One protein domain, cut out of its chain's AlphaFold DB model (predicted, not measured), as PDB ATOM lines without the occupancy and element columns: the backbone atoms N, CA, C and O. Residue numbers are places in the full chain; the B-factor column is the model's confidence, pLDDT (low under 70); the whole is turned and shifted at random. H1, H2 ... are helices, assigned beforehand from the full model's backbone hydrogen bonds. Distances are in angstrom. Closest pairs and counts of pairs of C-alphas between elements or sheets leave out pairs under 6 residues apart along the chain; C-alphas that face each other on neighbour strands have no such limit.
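What this domain is: This is residues 316 to 374 of the 392 residues of an uncharacterized protein of Culex quinquefasciatus (UniProt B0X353). Two long helices stand at the two ends of a short one: H1 crosses one end of the shape, the short H2 packs on the later part of H1, and H3 leads away from there as a long arm, with no core between H1 and H3. H3 and the tail after it make much of the length. The printed part has 59 residues with three named helices, in the order H1, H2, H3, and no named strand; the class is all helix. It is extended, with a radius of gyration of the C-alphas of 17.1 A, and flat, spanning 50 by 29 by 15 A.

How they stand to each other: H1, residues 318 to 335, touches H2, residues 340 to 346, with residues 328 to 333 alone. Their closest C-alphas, those of Arg 329 and Gly 340, are 4.7 A apart. The two helices run opposite ways at a steep tilt of 62 degrees. H3, residues 349 to 367, is close to H2 but not clearly touching; the closest C-alphas, of Leu 346 and Asn 352, are 7.7 A apart. H2 and H3 run the same way at a steep tilt of 46 degrees. H1 and H3 are apart. In H2 and H3 every O i to N i+4 pair is within hydrogen-bond range; in H1, 13 of 14 are.

Where its parts are: H1 begins at C-alpha 318 (44.255, -27.730, 21.439) and is 26.3 A long. H2, 10.1 A long, begins at C-alpha 340 (43.583, -40.710, 6.557). H3, also 26.3 A long, ends at C-alpha 367 (24.832, -55.699, 34.415).

The domain as a whole: The two C-alphas farthest apart, of Glu 334 and Pro 374, are 51.2 A apart. The printed part has no cut, and both links are tight. Residues 316 to 324, 348 to 363 and 366 to 371 stand free. The mean pLDDT of the printed part is 72.3; residues 316, 318, 335 to 346, 349 and 371 to 374 are under 70.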
ATOM      1  N   PRO A 316      44.756 -31.231  27.726       61.06
ATOM      2  CA  PRO A 316      45.556 -31.226  26.515       61.06
ATOM      3  C   PRO A 316      45.310 -29.938  25.737       61.06
ATOM      4  O   PRO A 316      44.186 -29.659  25.317       61.06
ATOM      5  N   THR A 317      46.369 -29.158  25.530       71.75
ATOM      6  CA  THR A 317      46.298 -27.926  24.744       71.75
ATOM      7  C   THR A 317      45.717 -28.263  23.361       71.75
ATOM      8  O   THR A 317      46.101 -29.288  22.786       71.75
ATOM      9  N   PRO A 318      44.843 -27.436  22.754       69.56
ATOM     10  CA  PRO A 318      44.255 -27.730  21.439       69.56
ATOM     11  C   PRO A 318      45.307 -28.041  20.357       69.56
ATOM     12  O   PRO A 318      45.078 -28.873  19.480       69.56
ATOM     13  N   ALA A 319      46.499 -27.449  20.466       70.88
ATOM     14  CA  ALA A 319      47.642 -27.742  19.603       70.88
ATOM     15  C   ALA A 319      48.186 -29.181  19.754       70.88
ATOM     16  O   ALA A 319      48.583 -29.799  18.766       70.88
ATOM     17  N   GLU A 320      48.185 -29.747  20.963       73.44
ATOM     18  CA  GLU A 320      48.613 -31.131  21.206       73.44
ATOM     19  C   GLU A 320      47.586 -32.143  20.699       73.44
ATOM     20  O   GLU A 320      47.964 -33.188  20.167       73.44
ATOM     21  N   LEU A 321      46.292 -31.829  20.818       71.50
ATOM     22  CA  LEU A 321      45.218 -32.649  20.257       71.50
ATOM     23  C   LEU A 321      45.309 -32.710  18.731       71.50
ATOM     24  O   LEU A 321      45.262 -33.802  18.163       71.50
ATOM     25  N   LEU A 322      45.534 -31.565  18.079       75.38
ATOM     26  CA  LEU A 322      45.759 -31.506  16.634       75.38
ATOM     27  C   LEU A 322      47.001 -32.292  16.217       75.38
ATOM     28  O   LEU A 322      46.957 -33.027  15.234       75.38
ATOM     29  N   LYS A 323      48.095 -32.206  16.982       77.62
ATOM     30  CA  LYS A 323      49.307 -32.989  16.712       77.62
ATOM     31  C   LYS A 323      49.048 -34.495  16.817       77.62
ATOM     32  O   LYS A 323      49.420 -35.241  15.919       77.62
ATOM     33  N   ARG A 324      48.339 -34.944  17.860       76.81
ATOM     34  CA  ARG A 324      47.941 -36.356  18.016       76.81
ATOM     35  C   ARG A 324      47.028 -36.824  16.883       76.81
ATOM     36  O   ARG A 324      47.191 -37.944  16.402       76.81
ATOM     37  N   GLN A 325      46.096 -35.979  16.444       73.88
ATOM     38  CA  GLN A 325      45.233 -36.264  15.297       73.88
ATOM     39  C   GLN A 325      46.052 -36.395  14.007       73.88
ATOM     40  O   GLN A 325      45.884 -37.362  13.268       73.88
ATOM     41  N   GLN A 326      46.978 -35.467  13.755       75.50
ATOM     42  CA  GLN A 326      47.861 -35.497  12.589       75.50
ATOM     43  C   GLN A 326      48.775 -36.727  12.590       75.50
ATOM     44  O   GLN A 326      48.936 -37.361  11.551       75.50
ATOM     45  N   ASP A 327      49.314 -37.116  13.746       76.19
ATOM     46  CA  ASP A 327      50.127 -38.326  13.887       76.19
ATOM     47  C   ASP A 327      49.299 -39.597  13.642       76.19
ATOM     48  O   ASP A 327      49.753 -40.520  12.962       76.19
ATOM     49  N   ALA A 328      48.062 -39.653  14.150       73.19
ATOM     50  CA  ALA A 328      47.145 -40.759  13.877       73.19
ATOM     51  C   ALA A 328      46.787 -40.840  12.385       73.19
ATOM     52  O   ALA A 328      46.815 -41.924  11.800       73.19
ATOM     53  N   ARG A 329      46.517 -39.693  11.753       73.69
ATOM     54  CA  ARG A 329      46.239 -39.589  10.320       73.69
ATOM     55  C   ARG A 329      47.434 -40.045   9.487       73.69
ATOM     56  O   ARG A 329      47.254 -40.885   8.610       73.69
ATOM     57  N   ARG A 330      48.644 -39.572   9.809       75.00
ATOM     58  CA  ARG A 330      49.891 -39.963   9.134       75.00
ATOM     59  C   ARG A 330      50.100 -41.476   9.194       75.00
ATOM     60  O   ARG A 330      50.333 -42.082   8.158       75.00
ATOM     61  N   ARG A 331      49.922 -42.101  10.362       76.12
ATOM     62  CA  ARG A 331      50.053 -43.564  10.521       76.12
ATOM     63  C   ARG A 331      49.075 -44.360   9.652       76.12
ATOM     64  O   ARG A 331      49.415 -45.447   9.196       76.12
ATOM     65  N   LEU A 332      47.857 -43.860   9.427       70.50
ATOM     66  CA  LEU A 332      46.905 -44.514   8.519       70.50
ATOM     67  C   LEU A 332      47.232 -44.240   7.048       70.50
ATOM     68  O   LEU A 332      47.073 -45.124   6.209       70.50
ATOM     69  N   GLU A 333      47.683 -43.033   6.731       76.69
ATOM     70  CA  GLU A 333      48.045 -42.627   5.375       76.69
ATOM     71  C   GLU A 333      49.309 -43.348   4.874       76.69
ATOM     72  O   GLU A 333      49.379 -43.708   3.701       76.69
ATOM     73  N   GLU A 334      50.233 -43.679   5.784       75.25
ATOM     74  CA  GLU A 334      51.385 -44.563   5.553       75.25
ATOM     75  C   GLU A 334      50.973 -45.991   5.162       75.25
ATOM     76  O   GLU A 334      51.653 -46.631   4.360       75.25
ATOM     77  N   LEU A 335      49.850 -46.503   5.682       69.50
ATOM     78  CA  LEU A 335      49.338 -47.827   5.305       69.50
ATOM     79  C   LEU A 335      48.690 -47.811   3.919       69.50
ATOM     80  O   LEU A 335      48.814 -48.775   3.161       69.50
ATOM     81  N   ARG A 336      47.954 -46.741   3.596       67.06
ATOM     82  CA  ARG A 336      47.355 -46.534   2.276       67.06
ATOM     83  C   ARG A 336      46.944 -45.076   2.087       67.06
ATOM     84  O   ARG A 336      46.181 -44.535   2.892       67.06
ATOM     85  N   MET A 337      47.317 -44.493   0.947       65.31
ATOM     86  CA  MET A 337      46.789 -43.196   0.510       65.31
ATOM     87  C   MET A 337      45.250 -43.191   0.533       65.31
ATOM     88  O   MET A 337      44.608 -44.087  -0.020       65.31
ATOM     89  N   GLY A 338      44.663 -42.183   1.186       64.44
ATOM     90  CA  GLY A 338      43.210 -42.017   1.334       64.44
ATOM     91  C   GLY A 338      42.605 -42.628   2.603       64.44
ATOM     92  O   GLY A 338      41.461 -42.320   2.935       64.44
ATOM     93  N   LEU A 339      43.358 -43.432   3.364       66.38
ATOM     94  CA  LEU A 339      42.885 -43.985   4.638       66.38
ATOM     95  C   LEU A 339      42.891 -42.946   5.777       66.38
ATOM     96  O   LEU A 339      42.163 -43.103   6.752       66.38
ATOM     97  N   GLY A 340      43.633 -41.844   5.628       65.12
ATOM     98  CA  GLY A 340      43.583 -40.710   6.557       65.12
ATOM     99  C   GLY A 340      42.174 -40.120   6.707       65.12
ATOM    100  O   GLY A 340      41.740 -39.840   7.818       65.12
ATOM    101  N   ASN A 341      41.399 -40.062   5.617       69.81
ATOM    102  CA  ASN A 341      40.010 -39.585   5.645       69.81
ATOM    103  C   ASN A 341      39.084 -40.520   6.443       69.81
ATOM    104  O   ASN A 341      38.087 -40.083   7.009       69.81
ATOM    105  N   VAL A 342      39.411 -41.816   6.499       67.19
ATOM    106  CA  VAL A 342      38.678 -42.799   7.310       67.19
ATOM    107  C   VAL A 342      38.903 -42.519   8.797       67.19
ATOM    108  O   VAL A 342      37.941 -42.580   9.560       67.19
ATOM    109  N   ALA A 343      40.126 -42.155   9.203       67.62
ATOM    110  CA  ALA A 343      40.408 -41.762  10.584       67.62
ATOM    111  C   ALA A 343      39.587 -40.539  11.003       67.62
ATOM    112  O   ALA A 343      38.999 -40.568  12.076       67.62
ATOM    113  N   ASP A 344      39.477 -39.520  10.148       69.25
ATOM    114  CA  ASP A 344      38.715 -38.306  10.465       69.25
ATOM    115  C   ASP A 344      37.208 -38.585  10.632       69.25
ATOM    116  O   ASP A 344      36.564 -38.032  11.523       69.25
ATOM    117  N   VAL A 345      36.640 -39.498   9.833       66.50
ATOM    118  CA  VAL A 345      35.228 -39.906   9.963       66.50
ATOM    119  C   VAL A 345      34.999 -40.768  11.211       66.50
ATOM    120  O   VAL A 345      34.029 -40.553  11.941       66.50
ATOM    121  N   LEU A 346      35.890 -41.728  11.487       67.25
ATOM    122  CA  LEU A 346      35.804 -42.590  12.675       67.25
ATOM    123  C   LEU A 346      36.082 -41.836  13.977       67.25
ATOM    124  O   LEU A 346      35.510 -42.184  15.001       67.25
ATOM    125  N   GLN A 347      36.934 -40.813  13.951       70.38
ATOM    126  CA  GLN A 347      37.222 -39.973  15.113       70.38
ATOM    127  C   GLN A 347      36.214 -38.832  15.298       70.38
ATOM    128  O   GLN A 347      36.441 -37.954  16.131       70.38
ATOM    129  N   SER A 348      35.084 -38.842  14.583       71.31
ATOM    130  CA  SER A 348      34.058 -37.821  14.780       71.31
ATOM    131  C   SER A 348      33.527 -37.852  16.227       71.31
ATOM    132  O   SER A 348      33.125 -38.907  16.734       71.31
ATOM    133  N   PRO A 349      33.530 -36.704  16.932       69.44
ATOM    134  CA  PRO A 349      33.202 -36.655  18.356       69.44
ATOM    135  C   PRO A 349      31.751 -37.067  18.624       69.44
ATOM    136  O   PRO A 349      31.468 -37.734  19.617       69.44
ATOM    137  N   GLU A 350      30.839 -36.729  17.715       70.19
ATOM    138  CA  GLU A 350      29.424 -37.096  17.796       70.19
ATOM    139  C   GLU A 350      29.214 -38.612  17.680       70.19
ATOM    140  O   GLU A 350      28.491 -39.199  18.485       70.19
ATOM    141  N   LEU A 351      29.903 -39.264  16.734       70.69
ATOM    142  CA  LEU A 351      29.838 -40.714  16.553       70.69
ATOM    143  C   LEU A 351      30.436 -41.448  17.750       70.69
ATOM    144  O   LEU A 351      29.836 -42.396  18.247       70.69
ATOM    145  N   ASN A 352      31.589 -40.993  18.243       77.56
ATOM    146  CA  ASN A 352      32.240 -41.585  19.411       77.56
ATOM    147  C   ASN A 352      31.372 -41.465  20.665       77.56
ATOM    148  O   ASN A 352      31.253 -42.422  21.432       77.56
ATOM    149  N   LYS A 353      30.706 -40.320  20.842       76.50
ATOM    150  CA  LYS A 353      29.749 -40.114  21.930       76.50
ATOM    151  C   LYS A 353      28.558 -41.068  21.807       76.50
ATOM    152  O   LYS A 353      28.185 -41.706  22.788       76.50
ATOM    153  N   HIS A 354      27.997 -41.218  20.607       76.44
ATOM    154  CA  HIS A 354      26.902 -42.156  20.352       76.44
ATOM    155  C   HIS A 354      27.305 -43.617  20.596       76.44
ATOM    156  O   HIS A 354      26.572 -44.358  21.250       76.44
ATOM    157  N   LEU A 355      28.482 -44.024  20.115       78.06
ATOM    158  CA  LEU A 355      29.037 -45.356  20.350       78.06
ATOM    159  C   LEU A 355      29.236 -45.625  21.841       78.06
ATOM    160  O   LEU A 355      28.916 -46.719  22.294       78.06
ATOM    161  N   MET A 356      29.698 -44.633  22.609       78.31
ATOM    162  CA  MET A 356      29.804 -44.761  24.061       78.31
ATOM    163  C   MET A 356      28.447 -44.943  24.734       78.31
ATOM    164  O   MET A 356      28.337 -45.792  25.611       78.31
ATOM    165  N   TYR A 357      27.412 -44.206  24.327       80.88
ATOM    166  CA  TYR A 357      26.067 -44.426  24.868       80.88
ATOM    167  C   TYR A 357      25.518 -45.802  24.501       80.88
ATOM    168  O   TYR A 357      24.976 -46.480  25.363       80.88
ATOM    169  N   CYS A 358      25.728 -46.262  23.267       78.44
ATOM    170  CA  CYS A 358      25.336 -47.614  22.871       78.44
ATOM    171  C   CYS A 358      26.092 -48.682  23.672       78.44
ATOM    172  O   CYS A 358      25.508 -49.688  24.061       78.44
ATOM    173  N   LEU A 359      27.387 -48.472  23.930       80.69
ATOM    174  CA  LEU A 359      28.184 -49.361  24.767       80.69
ATOM    175  C   LEU A 359      27.673 -49.363  26.210       80.69
ATOM    176  O   LEU A 359      27.531 -50.433  26.788       80.69
ATOM    177  N   PHE A 360      27.370 -48.193  26.776       81.81
ATOM    178  CA  PHE A 360      26.777 -48.092  28.105       81.81
ATOM    179  C   PHE A 360      25.421 -48.786  28.177       81.81
ATOM    180  O   PHE A 360      25.196 -49.511  29.133       81.81
ATOM    181  N   ASP A 361      24.561 -48.636  27.173       80.31
ATOM    182  CA  ASP A 361      23.271 -49.327  27.127       80.31
ATOM    183  C   ASP A 361      23.442 -50.852  27.114       80.31
ATOM    184  O   ASP A 361      22.734 -51.554  27.830       80.31
ATOM    185  N   ILE A 362      24.407 -51.373  26.345       79.69
ATOM    186  CA  ILE A 362      24.731 -52.809  26.334       79.69
ATOM    187  C   ILE A 362      25.264 -53.246  27.702       79.69
ATOM    188  O   ILE A 362      24.818 -54.251  28.240       79.69
ATOM    189  N   LEU A 363      26.196 -52.486  28.286       79.00
ATOM    190  CA  LEU A 363      26.747 -52.788  29.608       79.00
ATOM    191  C   LEU A 363      25.672 -52.738  30.697       79.00
ATOM    192  O   LEU A 363      25.687 -53.573  31.590       79.00
ATOM    193  N   LEU A 364      24.740 -51.789  30.630       79.81
ATOM    194  CA  LEU A 364      23.615 -51.696  31.556       79.81
ATOM    195  C   LEU A 364      22.661 -52.880  31.389       79.81
ATOM    196  O   LEU A 364      22.245 -53.438  32.398       79.81
ATOM    197  N   GLY A 365      22.367 -53.294  30.153       78.00
ATOM    198  CA  GLY A 365      21.563 -54.489  29.879       78.00
ATOM    199  C   GLY A 365      22.207 -55.782  30.391       78.00
ATOM    200  O   GLY A 365      21.512 -56.642  30.918       78.00
ATOM    201  N   GLU A 366      23.534 -55.901  30.307       76.69
ATOM    202  CA  GLU A 366      24.283 -57.056  30.828       76.69
ATOM    203  C   GLU A 366      24.447 -57.023  32.360       76.69
ATOM    204  O   GLU A 366      24.381 -58.063  33.011       76.69
ATOM    205  N   MET A 367      24.670 -55.845  32.959       78.75
ATOM    206  CA  MET A 367      24.832 -55.699  34.415       78.75
ATOM    207  C   MET A 367      23.510 -55.821  35.177       78.75
ATOM    208  O   MET A 367      23.516 -56.279  36.317       78.75
ATOM    209  N   TYR A 368      22.404 -55.404  34.561       80.81
ATOM    210  CA  TYR A 368      21.073 -55.367  35.160       80.81
ATOM    211  C   TYR A 368      20.051 -55.979  34.183       80.81
ATOM    212  O   TYR A 368      19.234 -55.263  33.584       80.81
ATOM    213  N   PRO A 369      20.098 -57.307  33.973       75.38
ATOM    214  CA  PRO A 369      19.222 -58.007  33.031       75.38
ATOM    215  C   PRO A 369      17.727 -57.873  33.374       75.38
ATOM    216  O   PRO A 369      16.868 -58.081  32.515       75.38
ATOM    217  N   GLU A 370      17.384 -57.473  34.600       74.31
ATOM    218  CA  GLU A 370      16.029 -57.106  35.015       74.31
ATOM    219  C   GLU A 370      15.429 -55.935  34.221       74.31
ATOM    220  O   GLU A 370      14.209 -55.859  34.111       74.31
ATOM    221  N   PHE A 371      16.239 -55.063  33.604       63.69
ATOM    222  CA  PHE A 371      15.726 -54.035  32.689       63.69
ATOM    223  C   PHE A 371      15.303 -54.605  31.328       63.69
ATOM    224  O   PHE A 371      14.525 -53.974  30.608       63.69
ATOM    225  N   GLU A 372      15.792 -55.793  30.956       58.59
ATOM    226  CA  GLU A 372      15.406 -56.480  29.718       58.59
ATOM    227  C   GLU A 372      14.270 -57.492  29.919       58.59
ATOM    228  O   GLU A 372      13.609 -57.879  28.948       58.59
ATOM    229  N   SER A 373      14.003 -57.892  31.165       48.12
ATOM    230  CA  SER A 373      12.874 -58.744  31.528       48.12
ATOM    231  C   SER A 373      11.670 -57.881  31.913       48.12
ATOM    232  O   SER A 373      11.675 -57.304  32.999       48.12
ATOM    233  N   PRO A 374      10.572 -57.832  31.128       50.47
ATOM    234  CA  PRO A 374       9.296 -57.455  31.722       50.47
ATOM    235  C   PRO A 374       9.053 -58.411  32.892       50.47
ATOM    236  O   PRO A 374       9.224 -59.625  32.753       50.47
TER     237      PRO A 374